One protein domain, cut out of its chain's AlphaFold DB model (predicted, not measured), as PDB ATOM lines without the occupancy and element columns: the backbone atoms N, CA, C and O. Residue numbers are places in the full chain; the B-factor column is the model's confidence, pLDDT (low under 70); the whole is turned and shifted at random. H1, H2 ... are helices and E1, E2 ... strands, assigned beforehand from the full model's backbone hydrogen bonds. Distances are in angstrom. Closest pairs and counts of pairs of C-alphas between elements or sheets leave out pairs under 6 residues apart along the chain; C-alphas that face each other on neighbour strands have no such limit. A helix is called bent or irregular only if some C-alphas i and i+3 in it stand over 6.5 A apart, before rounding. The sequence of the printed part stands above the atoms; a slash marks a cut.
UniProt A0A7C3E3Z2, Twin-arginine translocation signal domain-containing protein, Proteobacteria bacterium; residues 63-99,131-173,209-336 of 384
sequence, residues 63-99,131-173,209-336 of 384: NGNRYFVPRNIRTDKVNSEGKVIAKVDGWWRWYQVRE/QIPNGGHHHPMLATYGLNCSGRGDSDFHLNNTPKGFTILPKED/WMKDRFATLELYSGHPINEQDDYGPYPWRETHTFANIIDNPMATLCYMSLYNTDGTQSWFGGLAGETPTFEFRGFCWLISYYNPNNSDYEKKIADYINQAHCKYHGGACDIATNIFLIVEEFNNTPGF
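Overview. This is residues 63 to 99, 131 to 173 and 209 to 336 of the 384 residues of the protein "Twin-arginine translocation signal domain-containing protein" of Proteobacteria bacterium (UniProt A0A7C3E3Z2). A strongly twisted, curled sheet of seven strands is the core, with H3 over one face near the E6 edge and H2 over the other face nearer the E5 edge. The small hairpin E2 and E3 is partly face to face with this sheet, its strands crossed at 57 degrees to the sheet's. The printed part has 208 residues with three named helices and ten named strands, in the order E1 H1 E2 E3 E4 E5 E6 E7 H2 E8 E9 H3 E10; the class is mixed, helices and strands, though under half of the residues are in named elements. The large sheet runs E5 - E4 - E8 - E9 - E10 - E7 - E6, all antiparallel. The whole is compact, with a radius of gyration of the C-alphas of 17.7 A and spans of 55 by 44 by 43 A.

Along the chain. Find C-alpha 66 at (179.345, 194.724, 123.106), where E1, residues 66 to 68, begins. Next come H1, residues 78 to 81, then E2, residues 83 to 88, and E3, residues 91 to 96. Beyond the first cut look for E4, residues 141 to 145, E5, residues 159 to 163, and E6, residues 167 to 170. Beyond the second cut E7, residues 209 to 217, starts at (155.397, 179.103, 134.111), runs 18.2 A from first to last C-alpha and bends by 105 degrees at residue 212. H2 follows at residues 240 to 247, and E8 at residues 250 to 256, 20.1 A long. E9, residues 277 to 287, is 27.9 A long and bends by 67 degrees at residue 282. H3, residues 296 to 313, is 25.7 A long with a kink of 33 degrees near residue 307; it is neither bent nor irregular, but only just: C-alphas 308 and 311 are 6.3 A apart. E10, residues 321 to 331, is 26.3 A long, bends by 75 degrees at residue 328 and ends at (160.955, 159.972, 128.273).

Arrangement. Start in the large sheet at the inner strands E9 and E10, antiparallel at 154 degrees, with N 285 and O 323 2.8 A apart. On the other side of E9 is E8, where N 253 and O 280 are 2.8 A apart; E8 and E9 form a hairpin. Further on, E4 pairs with E8 through N 143 and O 252, 2.8 A, and with the edge strand E5 through N 160 and O 144, 2.8 A. In the other direction E10 pairs with E7 through N 324 and O 214, 2.8 A, and E7 with the edge strand E6 through N 210 and O 169, 2.8 A. H3 and H2 are on opposite faces of this sheet, an arrangement of three layers, helices on both faces. H3 has a height over the sheet of 8.7 A and lies over E7, only just across the strands at 61 degrees to E7 on the local plane; its closest C-alphas to E10 are those of Ala 302 and Thr 321, 5.7 A. H2 comes closest to E4 at the C-alphas of Asn 244 and Tyr 145, 5.2 A. The hairpin E2 and E3, with N 86 and O 93 3.0 A apart, makes a sandwich, two sheets face to face, with the large sheet; the closest C-alphas of E3 and E10 are those of Gln 96 and Val 327, 6.1 A. H1 is not on the large sheet, and E1 pairs with no named strand. Every O i to N i+4 pair is within hydrogen-bond range in H2, 12 of 14 are in H3, and H1 is too short for such a pair.

Size, cuts and confidence. The two C-alphas farthest apart are those of Asn 63 and Phe 336, 58.6 A. Residues 100 to 130 are not printed, and C-alphas 99 and 131 are 32.1 A apart; residues 174 to 208 are not printed, and C-alphas 173 and 209 are 10.2 A apart. Of the links printed whole, E4 to E5, E7 to H2 and E8 to E9 are long. The mean pLDDT of the printed part is 84.1; look for values under 70 at residues 131 to 135, 148 to 154, 223 to 236, 258 to 274, 312 to 314 and 335 to 336.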
ATOM      1  N   ASN A  63     176.391 203.140 123.782       90.94
ATOM      2  CA  ASN A  63     177.074 203.327 125.060       90.94
ATOM      3  C   ASN A  63     178.447 202.632 125.097       90.94
ATOM      4  O   ASN A  63     179.118 202.655 126.126       90.94
ATOM      5  N   GLY A  64     178.876 202.010 123.995       87.75
ATOM      6  CA  GLY A  64     180.136 201.272 123.926       87.75
ATOM      7  C   GLY A  64     180.035 199.805 124.361       87.75
ATOM      8  O   GLY A  64     181.056 199.112 124.361       87.75
ATOM      9  N   ASN A  65     178.841 199.298 124.681       87.00
ATOM     10  CA  ASN A  65     178.662 197.913 125.107       87.00
ATOM     11  C   ASN A  65     178.697 196.959 123.914       87.00
ATOM     12  O   ASN A  65     178.141 197.232 122.846       87.00
ATOM     13  N   ARG A  66     179.314 195.791 124.111       87.81
ATOM     14  CA  ARG A  66     179.345 194.724 123.106       87.81
ATOM     15  C   ARG A  66     178.069 193.897 123.144       87.81
ATOM     16  O   ARG A  66     177.604 193.494 124.203       87.81
ATOM     17  N   TYR A  67     177.541 193.589 121.968       91.56
ATOM     18  CA  TYR A  67     176.399 192.693 121.817       91.56
ATOM     19  C   TYR A  67     176.496 191.875 120.532       91.56
ATOM     20  O   TYR A  67     177.278 192.192 119.638       91.56
ATOM     21  N   PHE A  68     175.680 190.834 120.405       92.00
ATOM     22  CA  PHE A  68     175.539 190.053 119.175       92.00
ATOM     23  C   PHE A  68     174.061 189.862 118.819       92.00
ATOM     24  O   PHE A  68     173.171 190.072 119.642       92.00
ATOM     25  N   VAL A  69     173.800 189.467 117.571       92.38
ATOM     26  CA  VAL A  69     172.449 189.146 117.087       92.38
ATOM     27  C   VAL A  69     172.513 187.835 116.303       92.38
ATOM     28  O   VAL A  69     173.074 187.839 115.197       92.38
ATOM     29  N   PRO A  70     171.972 186.720 116.831       91.50
ATOM     30  CA  PRO A  70     171.883 185.473 116.081       91.50
ATOM     31  C   PRO A  70     171.081 185.673 114.793       91.50
ATOM     32  O   PRO A  70     170.057 186.352 114.776       91.50
ATOM     33  N   ARG A  71     171.552 185.091 113.687       91.81
ATOM     34  CA  ARG A  71     170.916 185.226 112.358       91.81
ATOM     35  C   ARG A  71     170.343 183.913 111.832       91.81
ATOM     36  O   ARG A  71     169.972 183.831 110.664       91.81
ATOM     37  N   ASN A  72     170.328 182.884 112.666       92.88
ATOM     38  CA  ASN A  72     169.979 181.511 112.316       92.88
ATOM     39  C   ASN A  72     168.671 181.039 112.968       92.88
ATOM     40  O   ASN A  72     168.277 179.900 112.752       92.88
ATOM     41  N   ILE A  73     167.973 181.897 113.713       95.38
ATOM     42  CA  ILE A  73     166.677 181.596 114.321       95.38
ATOM     43  C   ILE A  73     165.767 182.830 114.272       95.38
ATOM     44  O   ILE A  73     166.252 183.959 114.327       95.38
ATOM     45  N   ARG A  74     164.456 182.623 114.112       95.31
ATOM     46  CA  ARG A  74     163.412 183.658 114.170       95.31
ATOM     47  C   ARG A  74     162.307 183.199 115.114       95.31
ATOM     48  O   ARG A  74     161.741 182.122 114.908       95.31
ATOM     49  N   THR A  75     162.043 184.002 116.140       95.06
ATOM     50  CA  THR A  75     161.207 183.645 117.299       95.06
ATOM     51  C   THR A  75     159.941 184.494 117.434       95.06
ATOM     52  O   THR A  75     159.157 184.286 118.356       95.06
ATOM     53  N   ASP A  76     159.678 185.385 116.474       92.25
ATOM     54  CA  ASP A  76     158.527 186.299 116.426       92.25
ATOM     55  C   ASP A  76     157.163 185.588 116.463       92.25
ATOM     56  O   ASP A  76     156.157 186.169 116.868       92.25
ATOM     57  N   LYS A  77     157.132 184.308 116.081       93.19
ATOM     58  CA  LYS A  77     155.922 183.479 116.027       93.19
ATOM     59  C   LYS A  77     155.791 182.455 117.148       93.19
ATOM     60  O   LYS A  77     154.838 181.672 117.154       93.19
ATOM     61  N   VAL A  78     156.737 182.433 118.085       94.06
ATOM     62  CA  VAL A  78     156.750 181.414 119.138       94.06
ATOM     63  C   VAL A  78     155.543 181.601 120.054       94.06
ATOM     64  O   VAL A  78     154.787 180.658 120.245       94.06
ATOM     65  N   ASN A  79     155.301 182.816 120.555       90.06
ATOM     66  CA  ASN A  79     154.210 183.057 121.508       90.06
ATOM     67  C   ASN A  79     152.824 183.117 120.833       90.06
ATOM     68  O   ASN A  79     151.832 182.744 121.447       90.06
ATOM     69  N   SER A  80     152.742 183.570 119.578       91.19
ATOM     70  CA  SER A  80     151.469 183.774 118.867       91.19
ATOM     71  C   SER A  80     150.975 182.541 118.105       91.19
ATOM     72  O   SER A  80     149.771 182.312 118.032       91.19
ATOM     73  N   GLU A  81     151.880 181.744 117.534       93.38
ATOM     74  CA  GLU A  81     151.536 180.581 116.703       93.38
ATOM     75  C   GLU A  81     152.151 179.265 117.211       93.38
ATOM     76  O   GLU A  81     151.906 178.207 116.626       93.38
ATOM     77  N   GLY A  82     152.983 179.300 118.260       95.06
ATOM     78  CA  GLY A  82     153.740 178.130 118.710       95.06
ATOM     79  C   GLY A  82     154.775 177.674 117.681       95.06
ATOM     80  O   GLY A  82     155.052 176.483 117.580       95.06
ATOM     81  N   LYS A  83     155.315 178.575 116.854       95.62
ATOM     82  CA  LYS A  83     156.210 178.214 115.743       95.62
ATOM     83  C   LYS A  83     157.522 178.971 115.788       95.62
ATOM     84  O   LYS A  83     157.563 180.154 116.103       95.62
ATOM     85  N   VAL A  84     158.586 178.295 115.376       96.06
ATOM     86  CA  VAL A  84     159.923 178.873 115.220       96.06
ATOM     87  C   VAL A  84     160.453 178.584 113.819       96.06
ATOM     88  O   VAL A  84     160.216 177.503 113.273       96.06
ATOM     89  N   ILE A  85     161.171 179.539 113.222       95.81
ATOM     90  CA  ILE A  85     161.960 179.280 112.011       95.81
ATOM     91  C   ILE A  85     163.422 179.165 112.418       95.81
ATOM     92  O   ILE A  85     163.969 180.098 113.000       95.81
ATOM     93  N   ALA A  86     164.074 178.061 112.073       95.06
ATOM     94  CA  ALA A  86     165.489 177.850 112.363       95.06
ATOM     95  C   ALA A  86     166.260 177.459 111.098       95.06
ATOM     96  O   ALA A  86     165.736 176.758 110.226       95.06
ATOM     97  N   LYS A  87     167.505 177.927 110.998       91.25
ATOM     98  CA  LYS A  87     168.458 177.602 109.939       91.25
ATOM     99  C   LYS A  87     169.335 176.444 110.404       91.25
ATOM    100  O   LYS A  87     170.319 176.653 111.105       91.25
ATOM    101  N   VAL A  88     168.974 175.235 109.997       88.94
ATOM    102  CA  VAL A  88     169.671 173.994 110.358       88.94
ATOM    103  C   VAL A  88     170.473 173.526 109.157       88.94
ATOM    104  O   VAL A  88     169.925 173.419 108.058       88.94
ATOM    105  N   ASP A  89     171.773 173.301 109.342       84.56
ATOM    106  CA  ASP A  89     172.692 172.871 108.277       84.56
ATOM    107  C   ASP A  89     172.622 173.737 107.009       84.56
ATOM    108  O   ASP A  89     172.733 173.263 105.880       84.56
ATOM    109  N   GLY A  90     172.396 175.040 107.195       82.19
ATOM    110  CA  GLY A  90     172.269 176.005 106.105       82.19
ATOM    111  C   GLY A  90     170.840 176.240 105.599       82.19
ATOM    112  O   GLY A  90     170.629 177.211 104.871       82.19
ATOM    113  N   TRP A  91     169.856 175.442 106.022       84.44
ATOM    114  CA  TRP A  91     168.490 175.456 105.487       84.44
ATOM    115  C   TRP A  91     167.474 176.006 106.484       84.44
ATOM    116  O   TRP A  91     167.355 175.508 107.601       84.44
ATOM    117  N   TRP A  92     166.687 176.995 106.059       89.19
ATOM    118  CA  TRP A  92     165.572 177.516 106.852       89.19
ATOM    119  C   TRP A  92     164.374 176.567 106.822       89.19
ATOM    120  O   TRP A  92     163.910 176.169 105.747       89.19
ATOM    121  N   ARG A  93     163.858 176.229 108.005       90.75
ATOM    122  CA  ARG A  93     162.684 175.366 108.178       90.75
ATOM    123  C   ARG A  93     161.801 175.866 109.312       90.75
ATOM    124  O   ARG A  93     162.295 176.458 110.269       90.75
ATOM    125  N   TRP A  94     160.507 175.600 109.181       93.06
ATOM    126  CA  TRP A  94     159.535 175.789 110.249       93.06
ATOM    127  C   TRP A  94     159.559 174.602 111.192       93.06
ATOM    128  O   TRP A  94     159.590 173.459 110.738       93.06
ATOM    129  N   TYR A  95     159.457 174.886 112.483       95.12
ATOM    130  CA  TYR A  95     159.261 173.881 113.508       95.12
ATOM    131  C   TYR A  95     158.145 174.302 114.442       95.12
ATOM    132  O   TYR A  95     157.964 175.483 114.742       95.12
ATOM    133  N   GLN A  96     157.399 173.307 114.893       96.69
ATOM    134  CA  GLN A  96     156.372 173.495 115.887       96.69
ATOM    135  C   GLN A  96     156.991 173.369 117.277       96.69
ATOM    136  O   GLN A  96     157.584 172.342 117.603       96.69
ATOM    137  N   VAL A  97     156.841 174.425 118.066       97.06
ATOM    138  CA  VAL A  97     157.189 174.467 119.483       97.06
ATOM    139  C   VAL A  97     156.106 173.739 120.278       97.06
ATOM    140  O   VAL A  97     154.922 173.754 119.906       97.06
ATOM    141  N   ARG A  98     156.529 173.016 121.313       95.81
ATOM    142  CA  ARG A  98     155.726 172.023 122.030       95.81
ATOM    143  C   ARG A  98     155.914 172.162 123.526       95.81
ATOM    144  O   ARG A  98     157.016 172.422 123.986       95.81
ATOM    145  N   GLU A  99     154.836 171.947 124.264       96.62
ATOM    146  CA  GLU A  99     154.916 171.837 125.713       96.62
ATOM    147  C   GLU A  99     155.479 170.471 126.116       96.62
ATOM    148  O   GLU A  99     155.122 169.461 125.505       96.62
ATOM    149  N   GLN A 131     174.667 168.308 151.427       69.50
ATOM    150  CA  GLN A 131     174.651 167.086 150.602       69.50
ATOM    151  C   GLN A 131     173.768 167.251 149.361       69.50
ATOM    152  O   GLN A 131     172.869 166.455 149.103       69.50
ATOM    153  N   ILE A 132     174.007 168.317 148.599       69.88
ATOM    154  CA  ILE A 132     173.244 168.601 147.389       69.88
ATOM    155  C   ILE A 132     174.094 168.219 146.173       69.88
ATOM    156  O   ILE A 132     175.106 168.873 145.901       69.88
ATOM    157  N   PRO A 133     173.728 167.164 145.434       65.81
ATOM    158  CA  PRO A 133     174.494 166.734 144.279       65.81
ATOM    159  C   PRO A 133     174.330 167.716 143.112       65.81
ATOM    160  O   PRO A 133     173.235 168.178 142.792       65.81
ATOM    161  N   ASN A 134     175.434 167.987 142.415       64.75
ATOM    162  CA  ASN A 134     175.405 168.695 141.138       64.75
ATOM    163  C   ASN A 134     174.894 167.734 140.047       64.75
ATOM    164  O   ASN A 134     175.629 166.867 139.579       64.75
ATOM    165  N   GLY A 135     173.619 167.862 139.670       68.50
ATOM    166  CA  GLY A 135     172.956 167.012 138.673       68.50
ATOM    167  C   GLY A 135     171.430 167.143 138.729       68.50
ATOM    168  O   GLY A 135     170.913 168.085 139.331       68.50
ATOM    169  N   GLY A 136     170.697 166.220 138.099       78.25
ATOM    170  CA  GLY A 136     169.233 166.184 138.179       78.25
ATOM    171  C   GLY A 136     168.561 167.374 137.491       78.25
ATOM    172  O   GLY A 136     168.933 167.769 136.385       78.25
ATOM    173  N   HIS A 137     167.567 167.959 138.161       82.69
ATOM    174  CA  HIS A 137     166.790 169.091 137.646       82.69
ATOM    175  C   HIS A 137     167.631 170.363 137.409       82.69
ATOM    176  O   HIS A 137     167.219 171.232 136.638       82.69
ATOM    177  N   HIS A 138     168.767 170.510 138.109       82.12
ATOM    178  CA  HIS A 138     169.533 171.754 138.109       82.12
ATOM    179  C   HIS A 138     170.481 171.847 136.913       82.12
ATOM    180  O   HIS A 138     170.557 172.909 136.301       82.12
ATOM    181  N   HIS A 139     171.166 170.751 136.570       86.75
ATOM    182  CA  HIS A 139     172.253 170.733 135.588       86.75
ATOM    183  C   HIS A 139     172.060 169.660 134.504       86.75
ATOM    184  O   HIS A 139     172.821 168.689 134.472       86.75
ATOM    185  N   PRO A 140     171.067 169.792 133.606       91.62
ATOM    186  CA  PRO A 140     171.004 168.943 132.423       91.62
ATOM    187  C   PRO A 140     172.224 169.140 131.508       91.62
ATOM    188  O   PRO A 140     172.911 170.168 131.528       91.62
ATOM    189  N   MET A 141     172.463 168.140 130.664       94.00
ATOM    190  CA  MET A 141     173.524 168.137 129.662       94.00
ATOM    191  C   MET A 141     173.003 168.739 128.355       94.00
ATOM    192  O   MET A 141     172.074 168.202 127.750       94.00
ATOM    193  N   LEU A 142     173.597 169.850 127.917       96.06
ATOM    194  CA  LEU A 142     173.290 170.492 126.641       96.06
ATOM    195  C   LEU A 142     174.278 170.027 125.570       96.06
ATOM    196  O   LEU A 142     175.449 170.419 125.580       96.06
ATOM    197  N   ALA A 143     173.781 169.249 124.614       97.00
ATOM    198  CA  ALA A 143     174.502 168.854 123.418       97.00
ATOM    199  C   ALA A 143     174.219 169.831 122.267       97.00
ATOM    200  O   ALA A 143     173.068 170.127 121.944       97.00
ATOM    201  N   THR A 144     175.283 170.313 121.631       95.31
ATOM    202  CA  THR A 144     175.243 171.235 120.484       95.31
ATOM    203  C   THR A 144     176.235 170.778 119.427       95.31
ATOM    204  O   THR A 144     177.208 170.088 119.742       95.31
ATOM    205  N   TYR A 145     176.032 171.183 118.178       92.38
ATOM    206  CA  TYR A 145     177.039 170.999 117.138       92.38
ATOM    207  C   TYR A 145     177.103 172.212 116.214       92.38
ATOM    208  O   TYR A 145     176.091 172.848 115.941       92.38
ATOM    209  N   GLY A 146     178.310 172.552 115.771       84.75
ATOM    210  CA  GLY A 146     178.551 173.605 114.786       84.75
ATOM    211  C   GLY A 146     178.677 173.045 113.370       84.75
ATOM    212  O   GLY A 146     178.730 171.831 113.165       84.75
ATOM    213  N   LEU A 147     178.771 173.927 112.373       74.75
ATOM    214  CA  LEU A 147     179.089 173.498 111.008       74.75
ATOM    215  C   LEU A 147     180.587 173.175 110.896       74.75
ATOM    216  O   LEU A 147     181.430 173.828 111.518       74.75
ATOM    217  N   ASN A 148     180.932 172.209 110.037       63.31
ATOM    218  CA  ASN A 148     182.321 171.780 109.818       63.31
ATOM    219  C   ASN A 148     183.268 172.928 109.420       63.31
ATOM    220  O   ASN A 148     184.461 172.885 109.693       63.31
ATOM    221  N   CYS A 149     182.759 173.967 108.757       60.94
ATOM    222  CA  CYS A 149     183.569 175.100 108.309       60.94
ATOM    223  C   CYS A 149     183.727 176.209 109.355       60.94
ATOM    224  O   CYS A 149     184.463 177.165 109.111       60.94
ATOM    225  N   SER A 150     183.035 176.107 110.489       61.09
ATOM    226  CA  SER A 150     182.903 177.212 111.429       61.09
ATOM    227  C   SER A 150     183.053 176.810 112.889       61.09
ATOM    228  O   SER A 150     182.870 177.681 113.713       61.09
ATOM    229  N   GLY A 151     183.436 175.576 113.247       60.12
ATOM    230  CA  GLY A 151     183.664 175.175 114.652       60.12
ATOM    231  C   GLY A 151     184.702 176.007 115.423       60.12
ATOM    232  O   GLY A 151     185.160 177.048 114.961       60.12
ATOM    233  N   ARG A 152     185.146 175.516 116.590       65.50
ATOM    234  CA  ARG A 152     186.139 176.197 117.459       65.50
ATOM    235  C   ARG A 152     187.430 176.628 116.725       65.50
ATOM    236  O   ARG A 152     188.140 177.511 117.184       65.50
ATOM    237  N   GLY A 153     187.691 176.049 115.549       67.31
ATOM    238  CA  GLY A 153     188.739 176.471 114.614       67.31
ATOM    239  C   GLY A 153     190.076 175.772 114.844       67.31
ATOM    240  O   GLY A 153     190.958 175.833 113.992       67.31
ATOM    241  N   ASP A 154     190.190 175.070 115.963       68.12
ATOM    242  CA  ASP A 154     191.336 174.299 116.441       68.12
ATOM    243  C   ASP A 154     190.950 172.837 116.779       68.12
ATOM    244  O   ASP A 154     191.720 172.117 117.411       68.12
ATOM    245  N   SER A 155     189.747 172.406 116.385       71.25
ATOM    246  CA  SER A 155     189.212 171.056 116.583       71.25
ATOM    247  C   SER A 155     188.440 170.611 115.343       71.25
ATOM    248  O   SER A 155     187.579 171.349 114.864       71.25
ATOM    249  N   ASP A 156     188.707 169.386 114.881       76.00
ATOM    250  CA  ASP A 156     187.908 168.698 113.852       76.00
ATOM    251  C   ASP A 156     186.594 168.129 114.427       76.00
ATOM    252  O   ASP A 156     185.691 167.725 113.692       76.00
ATOM    253  N   PHE A 157     186.466 168.077 115.757       80.50
ATOM    254  CA  PHE A 157     185.225 167.718 116.433       80.50
ATOM    255  C   PHE A 157     184.385 168.973 116.661       80.50
ATOM    256  O   PHE A 157     184.764 169.848 117.443       80.50
ATOM    257  N   HIS A 158     183.230 169.020 115.997       84.81
ATOM    258  CA  HIS A 158     182.251 170.110 116.085       84.81
ATOM    259  C   HIS A 158     181.107 169.816 117.062       84.81
ATOM    260  O   HIS A 158     180.269 170.679 117.306       84.81
ATOM    261  N   LEU A 159     181.063 168.599 117.611       90.50
ATOM    262  CA  LEU A 159     180.141 168.208 118.670       90.50
ATOM    263  C   LEU A 159     180.635 168.766 120.008       90.50
ATOM    264  O   LEU A 159     181.821 168.685 120.331       90.50
ATOM    265  N   ASN A 160     179.710 169.272 120.807       91.88
ATOM    266  CA  ASN A 160     179.969 169.757 122.148       91.88
ATOM    267  C   ASN A 160     178.882 169.265 123.104       91.88
ATOM    268  O   ASN A 160     177.716 169.173 122.723       91.88
ATOM    269  N   ASN A 161     179.260 168.988 124.348       93.81
ATOM    270  CA  ASN A 161     178.327 168.653 125.415       93.81
ATOM    271  C   ASN A 161     178.749 169.382 126.693       93.81
ATOM    272  O   ASN A 161     179.895 169.246 127.123       93.81
ATOM    273  N   THR A 162     177.845 170.161 127.284       91.81
ATOM    274  CA  THR A 162     178.143 170.981 128.466       91.81
ATOM    275  C   THR A 162     177.042 170.876 129.515       91.81
ATOM    276  O   THR A 162     175.881 171.081 129.153       91.81
ATOM    277  N   PRO A 163     177.371 170.638 130.799       91.25
ATOM    278  CA  PRO A 163     176.405 170.800 131.879       91.25
ATOM    279  C   PRO A 163     176.047 172.281 132.017       91.25
ATOM    280  O   PRO A 163     176.930 173.144 131.980       91.25
ATOM    281  N   LYS A 164     174.757 172.589 132.158       90.81
ATOM    282  CA  LYS A 164     174.279 173.971 132.298       90.81
ATOM    283  C   LYS A 164     173.120 174.074 133.274       90.81
ATOM    284  O   LYS A 164     172.257 173.207 133.294       90.81
ATOM    285  N   GLY A 165     173.108 175.153 134.054       89.81
ATOM    286  CA  GLY A 165     172.044 175.470 135.000       89.81
ATOM    287  C   GLY A 165     170.766 175.897 134.281       89.81
ATOM    288  O   GLY A 165     170.670 177.057 133.888       89.81
ATOM    289  N   PHE A 166     169.794 174.999 134.114       92.69
ATOM    290  CA  PHE A 166     168.532 175.327 133.439       92.69
ATOM    291  C   PHE A 166     167.374 175.554 134.412       92.69
ATOM    292  O   PHE A 166     167.263 174.914 135.459       92.69
ATOM    293  N   THR A 167     166.469 176.448 134.023       92.94
ATOM    294  CA  THR A 167     165.206 176.696 134.719       92.94
ATOM    295  C   THR A 167     164.046 176.834 133.741       92.94
ATOM    296  O   THR A 167     164.245 177.202 132.582       92.94
ATOM    297  N   ILE A 168     162.828 176.559 134.208       94.12
ATOM    298  CA  ILE A 168     161.602 176.931 133.491       94.12
ATOM    299  C   ILE A 168     161.417 178.451 133.522       94.12
ATOM    300  O   ILE A 168     161.895 179.121 134.444       94.12
ATOM    301  N   LEU A 169     160.740 178.995 132.509       94.38
ATOM    302  CA  LEU A 169     160.573 180.440 132.350       94.38
ATOM    303  C   LEU A 169     159.200 180.943 132.806       94.38
ATOM    304  O   LEU A 169     158.201 180.252 132.594       94.38
ATOM    305  N   PRO A 170     159.117 182.158 133.379       95.44
ATOM    306  CA  PRO A 170     157.857 182.861 133.573       95.44
ATOM    307  C   PRO A 170     157.098 183.050 132.259       95.44
ATOM    308  O   PRO A 170     157.699 183.309 131.209       95.44
ATOM    309  N   LYS A 171     155.768 183.024 132.340       95.19
ATOM    310  CA  LYS A 171     154.915 183.579 131.286       95.19
ATOM    311  C   LYS A 171     155.171 185.077 131.126       95.19
ATOM    312  O   LYS A 171     155.506 185.768 132.088       95.19
ATOM    313  N   GLU A 172     154.986 185.571 129.908       93.12
ATOM    314  CA  GLU A 172     155.250 186.967 129.546       93.12
ATOM    315  C   GLU A 172     154.434 187.948 130.400       93.12
ATOM    316  O   GLU A 172     154.977 188.920 130.910       93.12
ATOM    317  N   ASP A 173     153.172 187.626 130.684       95.19
ATOM    318  CA  ASP A 173     152.287 188.429 131.533       95.19
ATOM    319  C   ASP A 173     152.533 188.252 133.047       95.19
ATOM    320  O   ASP A 173     151.857 188.883 133.862       95.19
ATOM    321  N   TRP A 209     154.245 179.556 134.888       96.12
ATOM    322  CA  TRP A 209     155.397 179.103 134.111       96.12
ATOM    323  C   TRP A 209     155.002 178.648 132.708       96.12
ATOM    324  O   TRP A 209     153.901 178.143 132.476       96.12
ATOM    325  N   MET A 210     155.910 178.845 131.757       95.94
ATOM    326  CA  MET A 210     155.813 178.293 130.412       95.94
ATOM    327  C   MET A 210     156.254 176.828 130.421       95.94
ATOM    328  O   MET A 210     157.205 176.463 131.112       95.94
ATOM    329  N   LYS A 211     155.574 175.998 129.626       96.81
ATOM    330  CA  LYS A 211     155.891 174.571 129.478       96.81
ATOM    331  C   LYS A 211     156.634 174.237 128.189       96.81
ATOM    332  O   LYS A 211     156.887 173.076 127.916       96.81
ATOM    333  N   ASP A 212     156.964 175.227 127.372       97.50
ATOM    334  CA  ASP A 212     157.473 175.025 126.012       97.50
ATOM    335  C   ASP A 212     158.949 175.412 125.836       97.50
ATOM    336  O   ASP A 212     159.501 175.339 124.732       97.50
ATOM    337  N   ARG A 213     159.596 175.842 126.926       96.75
ATOM    338  CA  ARG A 213     160.979 176.308 126.910       96.75
ATOM    339  C   ARG A 213     161.653 176.278 128.275       96.75
ATOM    340  O   ARG A 213     161.008 176.378 129.317       96.75
ATOM    341  N   PHE A 214     162.978 176.244 128.232       96.44
ATOM    342  CA  PHE A 214     163.868 176.407 129.380       96.44
ATOM    343  C   PHE A 214     164.836 177.563 129.132       96.44
ATOM    344  O   PHE A 214     165.024 177.959 127.984       96.44
ATOM    345  N   ALA A 215     165.507 178.071 130.165       95.69
ATOM    346  CA  ALA A 215     166.639 178.974 129.970       95.69
ATOM    347  C   ALA A 215     167.819 178.702 130.894       95.69
ATOM    348  O   ALA A 215     167.663 178.178 131.996       95.69
ATOM    349  N   THR A 216     168.987 179.117 130.418       94.81
ATOM    350  CA  THR A 216     170.278 179.108 131.107       94.81
ATOM    351  C   THR A 216     171.051 180.374 130.741       94.81
ATOM    352  O   THR A 216     170.745 181.040 129.752       94.81
ATOM    353  N   LEU A 217     172.106 180.675 131.494       92.62
ATOM    354  CA  LEU A 217     173.126 181.638 131.085       92.62
ATOM    355  C   LEU A 217     174.221 180.968 130.241       92.62
ATOM    356  O   LEU A 217     174.601 179.812 130.473       92.62
ATOM    357  N   GLU A 218     174.784 181.714 129.296       91.62
ATOM    358  CA  GLU A 218     176.081 181.417 128.682       91.62
ATOM    359  C   GLU A 218     177.208 182.015 129.529       91.62
ATOM    360  O   GLU A 218     177.936 182.894 129.083       91.62
ATOM    361  N   LEU A 219     177.344 181.508 130.758       83.75
ATOM    362  CA  LEU A 219     178.161 182.076 131.839       83.75
ATOM    363  C   LEU A 219     179.602 182.446 131.451       83.75
ATOM    364  O   LEU A 219     180.118 183.465 131.882       83.75
ATOM    365  N   TYR A 220     180.246 181.626 130.622       80.12
ATOM    366  CA  TYR A 220     181.638 181.835 130.207       80.12
ATOM    367  C   TYR A 220     181.773 182.507 128.838       80.12
ATOM    368  O   TYR A 220     182.871 182.545 128.276       80.12
ATOM    369  N   SER A 221     180.661 182.973 128.270       79.44
ATOM    370  CA  SER A 221     180.660 183.744 127.035       79.44
ATOM    371  C   SER A 221     180.504 185.218 127.371       79.44
ATOM    372  O   SER A 221     179.568 185.621 128.054       79.44
ATOM    373  N   GLY A 222     181.405 186.017 126.825       74.00
ATOM    374  CA  GLY A 222     181.392 187.460 126.959       74.00
ATOM    375  C   GLY A 222     182.317 188.045 128.019       74.00
ATOM    376  O   GLY A 222     183.458 187.583 128.113       74.00
ATOM    377  N   HIS A 223     181.875 189.109 128.702       68.31
ATOM    378  CA  HIS A 223     182.672 189.851 129.688       68.31
ATOM    379  C   HIS A 223     183.031 188.976 130.909       68.31
ATOM    380  O   HIS A 223     182.281 188.054 131.241       68.31
ATOM    381  N   PRO A 224     184.169 189.229 131.586       67.88
ATOM    382  CA  PRO A 224     184.474 188.602 132.868       67.88
ATOM    383  C   PRO A 224     183.366 188.733 133.912       67.88
ATOM    384  O   PRO A 224     182.725 189.774 134.042       67.88
ATOM    385  N   ILE A 225     183.140 187.635 134.640       69.81
ATOM    386  CA  ILE A 225     182.067 187.518 135.635       69.81
ATOM    387  C   ILE A 225     182.436 188.336 136.873       69.81
ATOM    388  O   ILE A 225     181.576 189.020 137.432       69.81
ATOM    389  N   ASN A 226     183.709 188.295 137.276       67.56
ATOM    390  CA  ASN A 226     184.238 189.107 138.363       67.56
ATOM    391  C   ASN A 226     185.067 190.266 137.805       67.56
ATOM    392  O   ASN A 226     185.846 190.087 136.874       67.56
ATOM    393  N   GLU A 227     184.979 191.439 138.432       59.72
ATOM    394  CA  GLU A 227     185.799 192.611 138.074       59.72
ATOM    395  C   GLU A 227     187.312 192.348 138.184       59.72
ATOM    396  O   GLU A 227     188.119 193.037 137.567       59.72
ATOM    397  N   GLN A 228     187.697 191.342 138.975       56.81
ATOM    398  CA  GLN A 228     189.083 190.928 139.209       56.81
ATOM    399  C   GLN A 228     189.580 189.897 138.186       56.81
ATOM    400  O   GLN A 228     190.775 189.599 138.160       56.81
ATOM    401  N   ASP A 229     188.685 189.338 137.366       61.03
ATOM    402  CA  ASP A 229     189.052 188.367 136.343       61.03
ATOM    403  C   ASP A 229     189.730 189.105 135.177       61.03
ATOM    404  O   ASP A 229     189.090 189.556 134.226       61.03
ATOM    405  N   ASP A 230     191.056 189.220 135.246       56.09
ATOM    406  CA  ASP A 230     191.870 189.689 134.129       56.09
ATOM    407  C   ASP A 230     191.926 188.593 133.054       56.09
ATOM    408  O   ASP A 230     192.709 187.639 133.112       56.09
ATOM    409  N   TYR A 231     191.068 188.708 132.043       59.09
ATOM    410  CA  TYR A 231     191.137 187.857 130.854       59.09
ATOM    411  C   TYR A 231     192.263 188.257 129.885       59.09
ATOM    412  O   TYR A 231     192.331 187.730 128.765       59.09
ATOM    413  N   GLY A 232     193.181 189.128 130.309       57.41
ATOM    414  CA  GLY A 232     194.301 189.615 129.522       57.41
ATOM    415  C   GLY A 232     193.820 190.514 128.377       57.41
ATOM    416  O   GLY A 232     192.813 191.207 128.505       57.41
ATOM    417  N   PRO A 233     194.474 190.498 127.200       48.69
ATOM    418  CA  PRO A 233     194.098 191.366 126.078       48.69
ATOM    419  C   PRO A 233     192.753 190.992 125.420       48.69
ATOM    420  O   PRO A 233     192.391 191.571 124.394       48.69
ATOM    421  N   TYR A 234     192.019 190.017 125.966       54.97
ATOM    422  CA  TYR A 234     190.802 189.455 125.387       54.97
ATOM    423  C   TYR A 234     189.586 189.776 126.262       54.97
ATOM    424  O   TYR A 234     189.242 188.998 127.152       54.97
ATOM    425  N   PRO A 235     188.882 190.889 125.999       58.03
ATOM    426  CA  PRO A 235     187.791 191.327 126.863       58.03
ATOM    427  C   PRO A 235     186.527 190.453 126.748       58.03
ATOM    428  O   PRO A 235     185.625 190.607 127.562       58.03
ATOM    429  N   TRP A 236     186.426 189.578 125.732       65.81
ATOM    430  CA  TRP A 236     185.232 188.769 125.445       65.81
ATOM    431  C   TRP A 236     185.602 187.361 124.960       65.81
ATOM    432  O   TRP A 236     186.481 187.213 124.107       65.81
ATOM    433  N   ARG A 237     184.915 186.330 125.477       75.88
ATOM    434  CA  ARG A 237     185.121 184.918 125.094       75.88
ATOM    435  C   ARG A 237     183.918 184.320 124.370       75.88
ATOM    436  O   ARG A 237     182.773 184.610 124.695       75.88
ATOM    437  N   GLU A 238     184.199 183.432 123.424       82.25
ATOM    438  CA  GLU A 238     183.207 182.603 122.739       82.25
ATOM    439  C   GLU A 238     183.401 181.159 123.206       82.25
ATOM    440  O   GLU A 238     184.397 180.513 122.878       82.25
ATOM    441  N   THR A 239     182.473 180.643 124.013       86.50
ATOM    442  CA  THR A 239     182.509 179.222 124.387       86.50
ATOM    443  C   THR A 239     182.215 178.337 123.176       86.50
ATOM    444  O   THR A 239     181.609 178.778 122.200       86.50
ATOM    445  N   HIS A 240     182.577 177.053 123.241       88.19
ATOM    446  CA  HIS A 240     182.222 176.104 122.181       88.19
ATOM    447  C   HIS A 240     180.696 175.997 122.008       88.19
ATOM    448  O   HIS A 240     180.206 175.957 120.883       88.19
ATOM    449  N   THR A 241     179.938 176.034 123.109       91.75
ATOM    450  CA  THR A 241     178.470 176.059 123.080       91.75
ATOM    451  C   THR A 241     177.951 177.279 122.329       91.75
ATOM    452  O   THR A 241     177.167 177.129 121.394       91.75
ATOM    453  N   PHE A 242     178.437 178.473 122.673       91.94
ATOM    454  CA  PHE A 242     178.081 179.711 121.986       91.94
ATOM    455  C   PHE A 242     178.422 179.653 120.490       91.94
ATOM    456  O   PHE A 242     177.561 179.905 119.649       91.94
ATOM    457  N   ALA A 243     179.651 179.257 120.149       89.25
ATOM    458  CA  ALA A 243     180.112 179.169 118.766       89.25
ATOM    459  C   ALA A 243     179.241 178.215 117.931       89.25
ATOM    460  O   ALA A 243     178.872 178.554 116.802       89.25
ATOM    461  N   ASN A 244     178.866 177.064 118.498       92.06
ATOM    462  CA  ASN A 244     177.973 176.104 117.857       92.06
ATOM    463  C   ASN A 244     176.578 176.692 117.648       92.06
ATOM    464  O   ASN A 244     176.097 176.693 116.519       92.06
ATOM    465  N   ILE A 245     175.969 177.261 118.694       94.19
ATOM    466  CA  ILE A 245     174.608 177.811 118.625       94.19
ATOM    467  C   ILE A 245     174.510 178.962 117.622       94.19
ATOM    468  O   ILE A 245     173.506 179.073 116.923       94.19
ATOM    469  N   ILE A 246     175.537 179.811 117.513       91.31
ATOM    470  CA  ILE A 246     175.573 180.903 116.528       91.31
ATOM    471  C   ILE A 246     175.571 180.379 115.082       91.31
ATOM    472  O   ILE A 246     175.034 181.046 114.195       91.31
ATOM    473  N   ASP A 247     176.128 179.193 114.828       88.44
ATOM    474  CA  ASP A 247     176.110 178.581 113.495       88.44
ATOM    475  C   ASP A 247     174.846 177.773 113.239       88.44
ATOM    476  O   ASP A 247     174.176 177.957 112.221       88.44
ATOM    477  N   ASN A 248     174.516 176.887 114.171       92.81
ATOM    478  CA  ASN A 248     173.397 175.972 114.094       92.81
ATOM    479  C   ASN A 248     172.666 175.995 115.442       92.81
ATOM    480  O   ASN A 248     173.224 175.566 116.450       92.81
ATOM    481  N   PRO A 249     171.418 176.489 115.487       95.88
ATOM    482  CA  PRO A 249     170.714 176.644 116.750       95.88
ATOM    483  C   PRO A 249     170.197 175.302 117.284       95.88
ATOM    484  O   PRO A 249     169.661 175.267 118.384       95.88
ATOM    485  N   MET A 250     170.294 174.208 116.518       96.75
ATOM    486  CA  MET A 250     169.806 172.895 116.928       96.75
ATOM    487  C   MET A 250     170.588 172.364 118.127       96.75
ATOM    488  O   MET A 250     171.819 172.330 118.132       96.75
ATOM    489  N   ALA A 251     169.852 171.889 119.125       97.69
ATOM    490  CA  ALA A 251     170.432 171.342 120.335       97.69
ATOM    491  C   ALA A 251     169.580 170.206 120.907       97.69
ATOM    492  O   ALA A 251     168.402 170.033 120.577       97.69
ATOM    493  N   THR A 252     170.194 169.425 121.786       97.75
ATOM    494  CA  THR A 252     169.515 168.428 122.616       97.75
ATOM    495  C   THR A 252     169.848 168.695 124.072       97.75
ATOM    496  O   THR A 252     171.004 168.947 124.406       97.75
ATOM    497  N   LEU A 253     168.838 168.652 124.929       96.69
ATOM    498  CA  LEU A 253     168.956 168.852 126.363       96.69
ATOM    499  C   LEU A 253     168.550 167.561 127.068       96.69
ATOM    500  O   LEU A 253     167.427 167.098 126.895       96.69
ATOM    501  N   CYS A 254     169.456 166.973 127.843       94.38
ATOM    502  CA  CYS A 254     169.200 165.725 128.557       94.38
ATOM    503  C   CYS A 254     169.196 165.962 130.067       94.38
ATOM    504  O   CYS A 254     170.210 166.363 130.642       94.38
ATOM    505  N   TYR A 255     168.058 165.695 130.697       91.69
ATOM    506  CA  TYR A 255     167.916 165.581 132.140       91.69
ATOM    507  C   TYR A 255     168.103 164.126 132.535       91.69
ATOM    508  O   TYR A 255     167.484 163.237 131.959       91.69
ATOM    509  N   MET A 256     168.914 163.898 133.556       83.56
ATOM    510  CA  MET A 256     169.077 162.587 134.160       83.56
ATOM    511  C   MET A 256     169.040 162.764 135.669       83.56
ATOM    512  O   MET A 256     169.778 163.596 136.209       83.56
ATOM    513  N   SER A 257     168.178 162.005 136.340       72.94
ATOM    514  CA  SER A 257     168.198 161.894 137.796       72.94
ATOM    515  C   SER A 257     169.581 161.389 138.230       72.94
ATOM    516  O   SER A 257     169.988 160.302 137.837       72.94
ATOM    517  N   LEU A 258     170.311 162.268 138.929       65.69
ATOM    518  CA  LEU A 258     171.661 162.171 139.509       65.69
ATOM    519  C   LEU A 258     172.710 161.277 138.821       65.69
ATOM    520  O   LEU A 258     172.632 160.057 138.784       65.69
ATOM    521  N   TYR A 259     173.814 161.903 138.405       50.16
ATOM    522  CA  TYR A 259     174.903 161.249 137.673       50.16
ATOM    523  C   TYR A 259     175.807 160.320 138.508       50.16
ATOM    524  O   TYR A 259     176.522 159.526 137.906       50.16
ATOM    525  N   ASN A 260     175.843 160.425 139.848       46.28
ATOM    526  CA  ASN A 260     176.966 159.889 140.645       46.28
ATOM    527  C   ASN A 260     176.635 159.478 142.098       46.28
ATOM    528  O   ASN A 260     177.539 159.442 142.934       46.28
ATOM    529  N   THR A 261     175.379 159.201 142.440       54.25
ATOM    530  CA  THR A 261     175.008 158.773 143.802       54.25
ATOM    531  C   THR A 261     174.304 157.424 143.743       54.25
ATOM    532  O   THR A 261     173.825 157.015 142.688       54.25
ATOM    533  N   ASP A 262     174.194 156.735 144.876       57.62
ATOM    534  CA  ASP A 262     173.273 155.598 145.031       57.62
ATOM    535  C   ASP A 262     171.791 156.035 145.008       57.62
ATOM    536  O   ASP A 262     170.909 155.252 145.331       57.62
ATOM    537  N   GLY A 263     171.526 157.295 144.637       60.19
ATOM    538  CA  GLY A 263     170.237 157.965 144.556       60.19
ATOM    539  C   GLY A 263     169.686 158.453 145.896       60.19
ATOM    540  O   GLY A 263     168.694 159.183 145.886       60.19
ATOM    541  N   THR A 264     170.328 158.156 147.034       67.38
ATOM    542  CA  THR A 264     169.885 158.623 148.369       67.38
ATOM    543  C   THR A 264     169.875 160.147 148.513       67.38
ATOM    544  O   THR A 264     169.157 160.691 149.344       67.38
ATOM    545  N   GLN A 265     170.625 160.842 147.656       65.50
ATOM    546  CA  GLN A 265     170.702 162.302 147.587       65.50
ATOM    547  C   GLN A 265     169.745 162.911 146.544       65.50
ATOM    548  O   GLN A 265     170.020 163.986 146.020       65.50
ATOM    549  N   SER A 266     168.670 162.209 146.182       67.25
ATOM    550  CA  SER A 266     167.582 162.715 145.330       67.25
ATOM    551  C   SER A 266     166.262 162.668 146.083       67.25
ATOM    552  O   SER A 266     166.160 162.014 147.125       67.25
ATOM    553  N   TRP A 267     165.221 163.263 145.499       64.19
ATOM    554  CA  TRP A 267     163.852 163.049 145.962       64.19
ATOM    555  C   TRP A 267     163.481 161.553 146.033       64.19
ATOM    556  O   TRP A 267     162.739 161.141 146.921       64.19
ATOM    557  N   PHE A 268     164.039 160.729 145.142       65.88
ATOM    558  CA  PHE A 268     163.743 159.296 145.029       65.88
ATOM    559  C   PHE A 268     164.503 158.414 146.028       65.88
ATOM    560  O   PHE A 268     164.290 157.205 146.058       65.88
ATOM    561  N   GLY A 269     165.414 158.968 146.837       68.12
ATOM    562  CA  GLY A 269     166.038 158.240 147.948       68.12
ATOM    563  C   GLY A 269     166.785 156.946 147.576       68.12
ATOM    564  O   GLY A 269     166.991 156.101 148.441       68.12
ATOM    565  N   GLY A 270     167.196 156.772 146.317       62.75
ATOM    566  CA  GLY A 270     167.966 155.608 145.862       62.75
ATOM    567  C   GLY A 270     167.142 154.436 145.356       62.75
ATOM    568  O   GLY A 270     167.670 153.335 145.194       62.75
ATOM    569  N   LEU A 271     165.853 154.651 145.087       65.38
ATOM    570  CA  LEU A 271     164.980 153.616 144.548       65.38
ATOM    571  C   LEU A 271     165.422 153.200 143.133       65.38
ATOM    572  O   LEU A 271     165.410 153.972 142.172       65.38
ATOM    573  N   ALA A 272     165.846 151.940 143.005       57.22
ATOM    574  CA  ALA A 272     166.261 151.362 141.733       57.22
ATOM    575  C   ALA A 272     165.091 151.354 140.734       57.22
ATOM    576  O   ALA A 272     164.014 150.853 141.041       57.22
ATOM    577  N   GLY A 273     165.319 151.876 139.524       58.22
ATOM    578  CA  GLY A 273     164.279 152.026 138.498       58.22
ATOM    579  C   GLY A 273     163.537 153.367 138.539       58.22
ATOM    580  O   GLY A 273     162.794 153.665 137.611       58.22
ATOM    581  N   GLU A 274     163.796 154.213 139.539       66.62
ATOM    582  CA  GLU A 274     163.238 155.565 139.654       66.62
ATOM    583  C   GLU A 274     164.285 156.630 139.311       66.62
ATOM    584  O   GLU A 274     164.504 157.598 140.038       66.62
ATOM    585  N   THR A 275     164.961 156.465 138.172       74.38
ATOM    586  CA  THR A 275     165.885 157.482 137.651       74.38
ATOM    587  C   THR A 275     165.273 158.169 136.433       74.38
ATOM    588  O   THR A 275     165.639 157.818 135.299       74.38
ATOM    589  N   PRO A 276     164.340 159.129 136.628       82.44
ATOM    590  CA  PRO A 276     163.754 159.843 135.516       82.44
ATOM    591  C   PRO A 276     164.824 160.413 134.600       82.44
ATOM    592  O   PRO A 276     165.775 161.064 135.046       82.44
ATOM    593  N   THR A 277     164.690 160.114 133.316       87.31
ATOM    594  CA  THR A 277     165.604 160.596 132.287       87.31
ATOM    595  C   THR A 277     164.762 161.154 131.162       87.31
ATOM    596  O   THR A 277     163.949 160.441 130.584       87.31
ATOM    597  N   PHE A 278     164.949 162.427 130.844       91.81
ATOM    598  CA  PHE A 278     164.179 163.116 129.818       91.81
ATOM    599  C   PHE A 278     165.129 163.743 128.813       91.81
ATOM    600  O   PHE A 278     166.108 164.389 129.183       91.81
ATOM    601  N   GLU A 279     164.839 163.564 127.534       95.06
ATOM    602  CA  GLU A 279     165.568 164.191 126.443       95.06
ATOM    603  C   GLU A 279     164.633 165.137 125.703       95.06
ATOM    604  O   GLU A 279     163.576 164.746 125.212       95.06
ATOM    605  N   PHE A 280     165.065 166.383 125.575       97.25
ATOM    606  CA  PHE A 280     164.396 167.393 124.780       97.25
ATOM    607  C   PHE A 280     165.232 167.706 123.554       97.25
ATOM    608  O   PHE A 280     166.441 167.921 123.651       97.25
ATOM    609  N   ARG A 281     164.587 167.792 122.395       97.88
ATOM    610  CA  ARG A 281     165.211 168.271 121.157       97.88
ATOM    611  C   ARG A 281     164.554 169.560 120.733       97.88
ATOM    612  O   ARG A 281     163.340 169.724 120.870       97.88
ATOM    613  N   GLY A 282     165.362 170.477 120.224       98.06
ATOM    614  CA  GLY A 282     164.877 171.817 119.987       98.06
ATOM    615  C   GLY A 282     165.944 172.780 119.513       98.06
ATOM    616  O   GLY A 282     166.914 172.386 118.857       98.06
ATOM    617  N   PHE A 283     165.731 174.051 119.841       98.44
ATOM    618  CA  PHE A 283     166.573 175.143 119.373       98.44
ATOM    619  C   PHE A 283     166.991 176.068 120.503       98.44
ATOM    620  O   PHE A 283     166.163 176.491 121.305       98.44
ATOM    621  N   CYS A 284     168.264 176.435 120.512       98.06
ATOM    622  CA  CYS A 284     168.789 177.499 121.344       98.06
ATOM    623  C   CYS A 284     168.543 178.866 120.692       98.06
ATOM    624  O   CYS A 284     168.896 179.110 119.536       98.06
ATOM    625  N   TRP A 285     167.976 179.771 121.475       97.19
ATOM    626  CA  TRP A 285     167.764 181.176 121.172       97.19
ATOM    627  C   TRP A 285     168.638 181.997 122.115       97.19
ATOM    628  O   TRP A 285     168.339 182.145 123.299       97.19
ATOM    629  N   LEU A 286     169.753 182.500 121.582       96.25
ATOM    630  CA  LEU A 286     170.653 183.363 122.334       96.25
ATOM    631  C   LEU A 286     170.158 184.810 122.322       96.25
ATOM    632  O   LEU A 286     169.898 185.384 121.267       96.25
ATOM    633  N   ILE A 287     170.111 185.407 123.505       95.88
ATOM    634  CA  ILE A 287     169.760 186.798 123.751       95.88
ATOM    635  C   ILE A 287     170.998 187.473 124.332       95.88
ATOM    636  O   ILE A 287     171.474 187.126 125.415       95.88
ATOM    637  N   SER A 288     171.534 188.446 123.599       94.25
ATOM    638  CA  SER A 288     172.584 189.322 124.110       94.25
ATOM    639  C   SER A 288     171.949 190.390 124.992       94.25
ATOM    640  O   SER A 288     171.023 191.063 124.541       94.25
ATOM    641  N   TYR A 289     172.467 190.592 126.204       92.56
ATOM    642  CA  TYR A 289     171.886 191.519 127.181       92.56
ATOM    643  C   TYR A 289     171.768 192.955 126.636       92.56
ATOM    644  O   TYR A 289     170.693 193.548 126.645       92.56
ATOM    645  N   TYR A 290     172.844 193.465 126.031       92.88
ATOM    646  CA  TYR A 290     172.905 194.819 125.465       92.88
ATOM    647  C   TYR A 290     172.353 194.973 124.042       92.88
ATOM    648  O   TYR A 290     172.566 196.009 123.418       92.88
ATOM    649  N   ASN A 291     171.675 193.972 123.469       94.88
ATOM    650  CA  ASN A 291     171.109 194.148 122.130       94.88
ATOM    651  C   ASN A 291     169.966 195.189 122.176       94.88
ATOM    652  O   ASN A 291     168.914 194.911 122.761       94.88
ATOM    653  N   PRO A 292     170.106 196.358 121.515       95.06
ATOM    654  CA  PRO A 292     169.114 197.432 121.604       95.06
ATOM    655  C   PRO A 292     167.760 197.048 120.990       95.06
ATOM    656  O   PRO A 292     166.741 197.651 121.318       95.06
ATOM    657  N   ASN A 293     167.748 196.027 120.126       94.62
ATOM    658  CA  ASN A 293     166.557 195.542 119.436       94.62
ATOM    659  C   ASN A 293     165.849 194.392 120.167       94.62
ATOM    660  O   ASN A 293     164.925 193.818 119.597       94.62
ATOM    661  N   ASN A 294     166.277 194.027 121.382       95.19
ATOM    662  CA  ASN A 294     165.529 193.077 122.201       95.19
ATOM    663  C   ASN A 294     164.111 193.619 122.453       95.19
ATOM    664  O   ASN A 294     163.929 194.789 122.818       95.19
ATOM    665  N   SER A 295     163.119 192.748 122.293       93.00
ATOM    666  CA  SER A 295     161.741 192.967 122.730       93.00
ATOM    667  C   SER A 295     161.661 193.211 124.242       93.00
ATOM    668  O   SER A 295     162.603 192.938 124.989       93.00
ATOM    669  N   ASP A 296     160.520 193.727 124.704       93.00
ATOM    670  CA  ASP A 296     160.275 193.942 126.137       93.00
ATOM    671  C   ASP A 296     160.423 192.637 126.937       93.00
ATOM    672  O   ASP A 296     161.129 192.591 127.944       93.00
ATOM    673  N   TYR A 297     159.862 191.540 126.422       90.88
ATOM    674  CA  TYR A 297     160.006 190.222 127.033       90.88
ATOM    675  C   TYR A 297     161.460 189.727 127.053       90.88
ATOM    676  O   TYR A 297     161.914 189.242 128.087       90.88
ATOM    677  N   GLU A 298     162.220 189.876 125.959       94.25
ATOM    678  CA  GLU A 298     163.637 189.472 125.911       94.25
ATOM    679  C   GLU A 298     164.500 190.221 126.936       94.25
ATOM    680  O   GLU A 298     165.415 189.635 127.511       94.25
ATOM    681  N   LYS A 299     164.203 191.499 127.197       94.56
ATOM    682  CA  LYS A 299     164.889 192.273 128.243       94.56
ATOM    683  C   LYS A 299     164.543 191.736 129.627       94.56
ATOM    684  O   LYS A 299     165.430 191.344 130.377       94.56
ATOM    685  N   LYS A 300     163.247 191.612 129.921       93.44
ATOM    686  CA  LYS A 300     162.757 191.138 131.222       93.44
ATOM    687  C   LYS A 300     163.226 189.722 131.549       93.44
ATOM    688  O   LYS A 300     163.535 189.431 132.703       93.44
ATOM    689  N   ILE A 301     163.288 188.838 130.552       93.31
ATOM    690  CA  ILE A 301     163.758 187.464 130.745       93.31
ATOM    691  C   ILE A 301     165.272 187.396 130.923       93.31
ATOM    692  O   ILE A 301     165.736 186.632 131.769       93.31
ATOM    693  N   ALA A 302     166.038 188.214 130.193       93.19
ATOM    694  CA  ALA A 302     167.476 188.320 130.399       93.19
ATOM    695  C   ALA A 302     167.784 188.818 131.816       93.19
ATOM    696  O   ALA A 302     168.618 188.216 132.495       93.19
ATOM    697  N   ASP A 303     167.046 189.820 132.298       90.56
ATOM    698  CA  ASP A 303     167.138 190.303 133.675       90.56
ATOM    699  C   ASP A 303     166.777 189.201 134.672       90.56
ATOM    700  O   ASP A 303     167.552 188.919 135.579       90.56
ATOM    701  N   TYR A 304     165.630 188.537 134.509       91.00
ATOM    702  CA  TYR A 304     165.182 187.467 135.411       91.00
ATOM    703  C   TYR A 304     166.225 186.346 135.557       91.00
ATOM    704  O   TYR A 304     166.520 185.897 136.671       91.00
ATOM    705  N   ILE A 305     166.811 185.899 134.442       91.44
ATOM    706  CA  ILE A 305     167.805 184.821 134.450       91.44
ATOM    707  C   ILE A 305     169.142 185.303 135.022       91.44
ATOM    708  O   ILE A 305     169.720 184.601 135.856       91.44
ATOM    709  N   ASN A 306     169.605 186.505 134.665       88.81
ATOM    710  CA  ASN A 306     170.810 187.085 135.262       88.81
ATOM    711  C   ASN A 306     170.641 187.286 136.771       88.81
ATOM    712  O   ASN A 306     171.517 186.916 137.543       88.81
ATOM    713  N   GLN A 307     169.478 187.739 137.241       83.00
ATOM    714  CA  GLN A 307     169.196 187.881 138.671       83.00
ATOM    715  C   GLN A 307     169.352 186.573 139.453       83.00
ATOM    716  O   GLN A 307     169.732 186.605 140.623       83.00
ATOM    717  N   ALA A 308     169.061 185.420 138.844       77.44
ATOM    718  CA  ALA A 308     169.243 184.131 139.502       77.44
ATOM    719  C   ALA A 308     170.712 183.788 139.772       77.44
ATOM    720  O   ALA A 308     170.983 183.061 140.723       77.44
ATOM    721  N   HIS A 309     171.631 184.314 138.965       79.31
ATOM    722  CA  HIS A 309     173.063 184.117 139.127       79.31
ATOM    723  C   HIS A 309     173.699 185.273 139.912       79.31
ATOM    724  O   HIS A 309     174.302 185.070 140.961       79.31
ATOM    725  N   CYS A 310     173.508 186.504 139.450       75.44
ATOM    726  CA  CYS A 310     174.310 187.657 139.846       75.44
ATOM    727  C   CYS A 310     173.896 188.240 141.199       75.44
ATOM    728  O   CYS A 310     174.747 188.675 141.966       75.44
ATOM    729  N   LYS A 311     172.606 188.183 141.563       71.25
ATOM    730  CA  LYS A 311     172.176 188.575 142.921       71.25
ATOM    731  C   LYS A 311     172.593 187.558 143.985       71.25
ATOM    732  O   LYS A 311     172.638 187.903 145.159       71.25
ATOM    733  N   TYR A 312     172.886 186.321 143.581       67.75
ATOM    734  CA  TYR A 312     173.281 185.251 144.494       67.75
ATOM    735  C   TYR A 312     174.803 185.157 144.659       67.75
ATOM    736  O   TYR A 312     175.295 185.004 145.773       67.75
ATOM    737  N   HIS A 313     175.550 185.269 143.559       69.00
ATOM    738  CA  HIS A 313     177.009 185.133 143.543       69.00
ATOM    739  C   HIS A 313     177.759 186.474 143.541       69.00
ATOM    740  O   HIS A 313     178.976 186.481 143.712       69.00
ATOM    741  N   GLY A 314     177.060 187.600 143.369       66.19
ATOM    742  CA  GLY A 314     177.688 188.857 142.962       66.19
ATOM    743  C   GLY A 314     178.123 188.814 141.490       66.19
ATOM    744  O   GLY A 314     177.897 187.827 140.785       66.19
ATOM    745  N   GLY A 315     178.746 189.892 141.017       72.75
ATOM    746  CA  GLY A 315     179.352 189.956 139.683       72.75
ATOM    747  C   GLY A 315     178.449 190.504 138.575       72.75
ATOM    748  O   GLY A 315     177.410 191.119 138.827       72.75
ATOM    749  N   ALA A 316     178.901 190.311 137.337       72.81
ATOM    750  CA  ALA A 316     178.330 190.921 136.139       72.81
ATOM    751  C   ALA A 316     176.905 190.415 135.841       72.81
ATOM    752  O   ALA A 316     176.683 189.209 135.779       72.81
ATOM    753  N   CYS A 317     175.951 191.336 135.653       81.69
ATOM    754  CA  CYS A 317     174.517 191.063 135.429       81.69
ATOM    755  C   CYS A 317     174.092 191.086 133.954       81.69
ATOM    756  O   CYS A 317     172.903 191.151 133.660       81.69
ATOM    757  N   ASP A 318     175.049 191.081 133.036       85.88
ATOM    758  CA  ASP A 318     174.881 191.312 131.601       85.88
ATOM    759  C   ASP A 318     175.210 190.069 130.755       85.88
ATOM    760  O   ASP A 318     175.521 190.153 129.561       85.88
ATOM    761  N   ILE A 319     175.122 188.885 131.363       89.06
ATOM    762  CA  ILE A 319     175.479 187.618 130.732       89.06
ATOM    763  C   ILE A 319     174.427 187.253 129.679       89.06
ATOM    764  O   ILE A 319     173.214 187.383 129.881       89.06
ATOM    765  N   ALA A 320     174.895 186.740 128.538       92.88
ATOM    766  CA  ALA A 320     174.020 186.269 127.475       92.88
ATOM    767  C   ALA A 320     173.079 185.159 127.975       92.88
ATOM    768  O   ALA A 320     173.503 184.168 128.574       92.88
ATOM    769  N   THR A 321     171.790 185.319 127.692       95.25
ATOM    770  CA  THR A 321     170.748 184.352 128.050       95.25
ATOM    771  C   THR A 321     170.519 183.394 126.888       95.25
ATOM    772  O   THR A 321     170.495 183.804 125.733       95.25
ATOM    773  N   ASN A 322     170.353 182.108 127.177       96.75
ATOM    774  CA  ASN A 322     170.074 181.068 126.194       96.75
ATOM    775  C   ASN A 322     168.741 180.405 126.529       96.75
ATOM    776  O   ASN A 322     168.633 179.715 127.544       96.75
ATOM    777  N   ILE A 323     167.742 180.612 125.675       97.81
ATOM    778  CA  ILE A 323     166.435 179.965 125.776       97.81
ATOM    779  C   ILE A 323     166.438 178.715 124.896       97.81
ATOM    780  O   ILE A 323     166.658 178.798 123.693       97.81
ATOM    781  N   PHE A 324     166.152 177.554 125.476       98.56
ATOM    782  CA  PHE A 324     165.930 176.315 124.740       98.56
ATOM    783  C   PHE A 324     164.438 176.165 124.434       98.56
ATOM    784  O   PHE A 324     163.646 175.954 125.350       98.56
ATOM    785  N   LEU A 325     164.056 176.269 123.162       98.44
ATOM    786  CA  LEU A 325     162.694 176.043 122.672       98.44
ATOM    787  C   LEU A 325     162.480 174.557 122.390       98.44
ATOM    788  O   LEU A 325     163.252 173.966 121.634       98.44
ATOM    789  N   ILE A 326     161.424 173.969 122.945       98.25
ATOM    790  CA  ILE A 326     161.162 172.528 122.861       98.25
ATOM    791  C   ILE A 326     160.393 172.202 121.585       98.25
ATOM    792  O   ILE A 326     159.384 172.830 121.271       98.25
ATOM    793  N   VAL A 327     160.853 171.189 120.854       97.50
ATOM    794  CA  VAL A 327     160.202 170.675 119.638       97.50
ATOM    795  C   VAL A 327     159.812 169.212 119.813       97.50
ATOM    796  O   VAL A 327     158.745 168.793 119.364       97.50
ATOM    797  N   GLU A 328     160.660 168.430 120.477       95.62
ATOM    798  CA  GLU A 328     160.395 167.033 120.801       95.62
ATOM    799  C   GLU A 328     160.790 166.753 122.251       95.62
ATOM    800  O   GLU A 328     161.771 167.303 122.750       95.62
ATOM    801  N   GLU A 329     160.044 165.860 122.891       94.75
ATOM    802  CA  GLU A 329     160.336 165.308 124.210       94.75
ATOM    803  C   GLU A 329     160.336 163.782 124.119       94.75
ATOM    804  O   GLU A 329     159.456 163.175 123.489       94.75
ATOM    805  N   PHE A 330     161.318 163.175 124.774       92.06
ATOM    806  CA  PHE A 330     161.455 161.742 124.948       92.06
ATOM    807  C   PHE A 330     161.622 161.436 126.434       92.06
ATOM    808  O   PHE A 330     162.535 161.945 127.082       92.06
ATOM    809  N   ASN A 331     160.766 160.566 126.960       88.19
ATOM    810  CA  ASN A 331     160.955 159.972 128.273       88.19
ATOM    811  C   ASN A 331     161.857 158.738 128.103       88.19
ATOM    812  O   ASN A 331     161.443 157.699 127.582       88.19
ATOM    813  N   ASN A 332     163.118 158.901 128.486       85.62
ATOM    814  CA  ASN A 332     164.183 157.901 128.449       85.62
ATOM    815  C   ASN A 332     164.349 157.188 129.802       85.62
ATOM    816  O   ASN A 332     165.339 156.479 129.993       85.62
ATOM    817  N   THR A 333     163.426 157.394 130.748       80.19
ATOM    818  CA  THR A 333     163.451 156.735 132.057       80.19
ATOM    819  C   THR A 333     163.533 155.220 131.862       80.19
ATOM    820  O   THR A 333     162.744 154.671 131.086       80.19
ATOM    821  N   PRO A 334     164.482 154.526 132.519       73.12
ATOM    822  CA  PRO A 334     164.577 153.076 132.432       73.12
ATOM    823  C   PRO A 334     163.242 152.433 132.816       73.12
ATOM    824  O   PRO A 334     162.794 152.540 133.953       73.12
ATOM    825  N   GLY A 335     162.598 151.778 131.856       64.56
ATOM    826  CA  GLY A 335     161.297 151.149 132.032       64.56
ATOM    827  C   GLY A 335     161.262 149.771 131.386       64.56
ATOM    828  O   GLY A 335     162.045 149.467 130.483       64.56
ATOM    829  N   PHE A 336     160.347 148.932 131.864       56.09
ATOM    830  CA  PHE A 336     160.205 147.561 131.381       56.09
ATOM    831  C   PHE A 336     159.451 147.469 130.042       56.09
ATOM    832  O   PHE A 336     159.612 146.470 129.351       56.09
TER     833      PHE A 336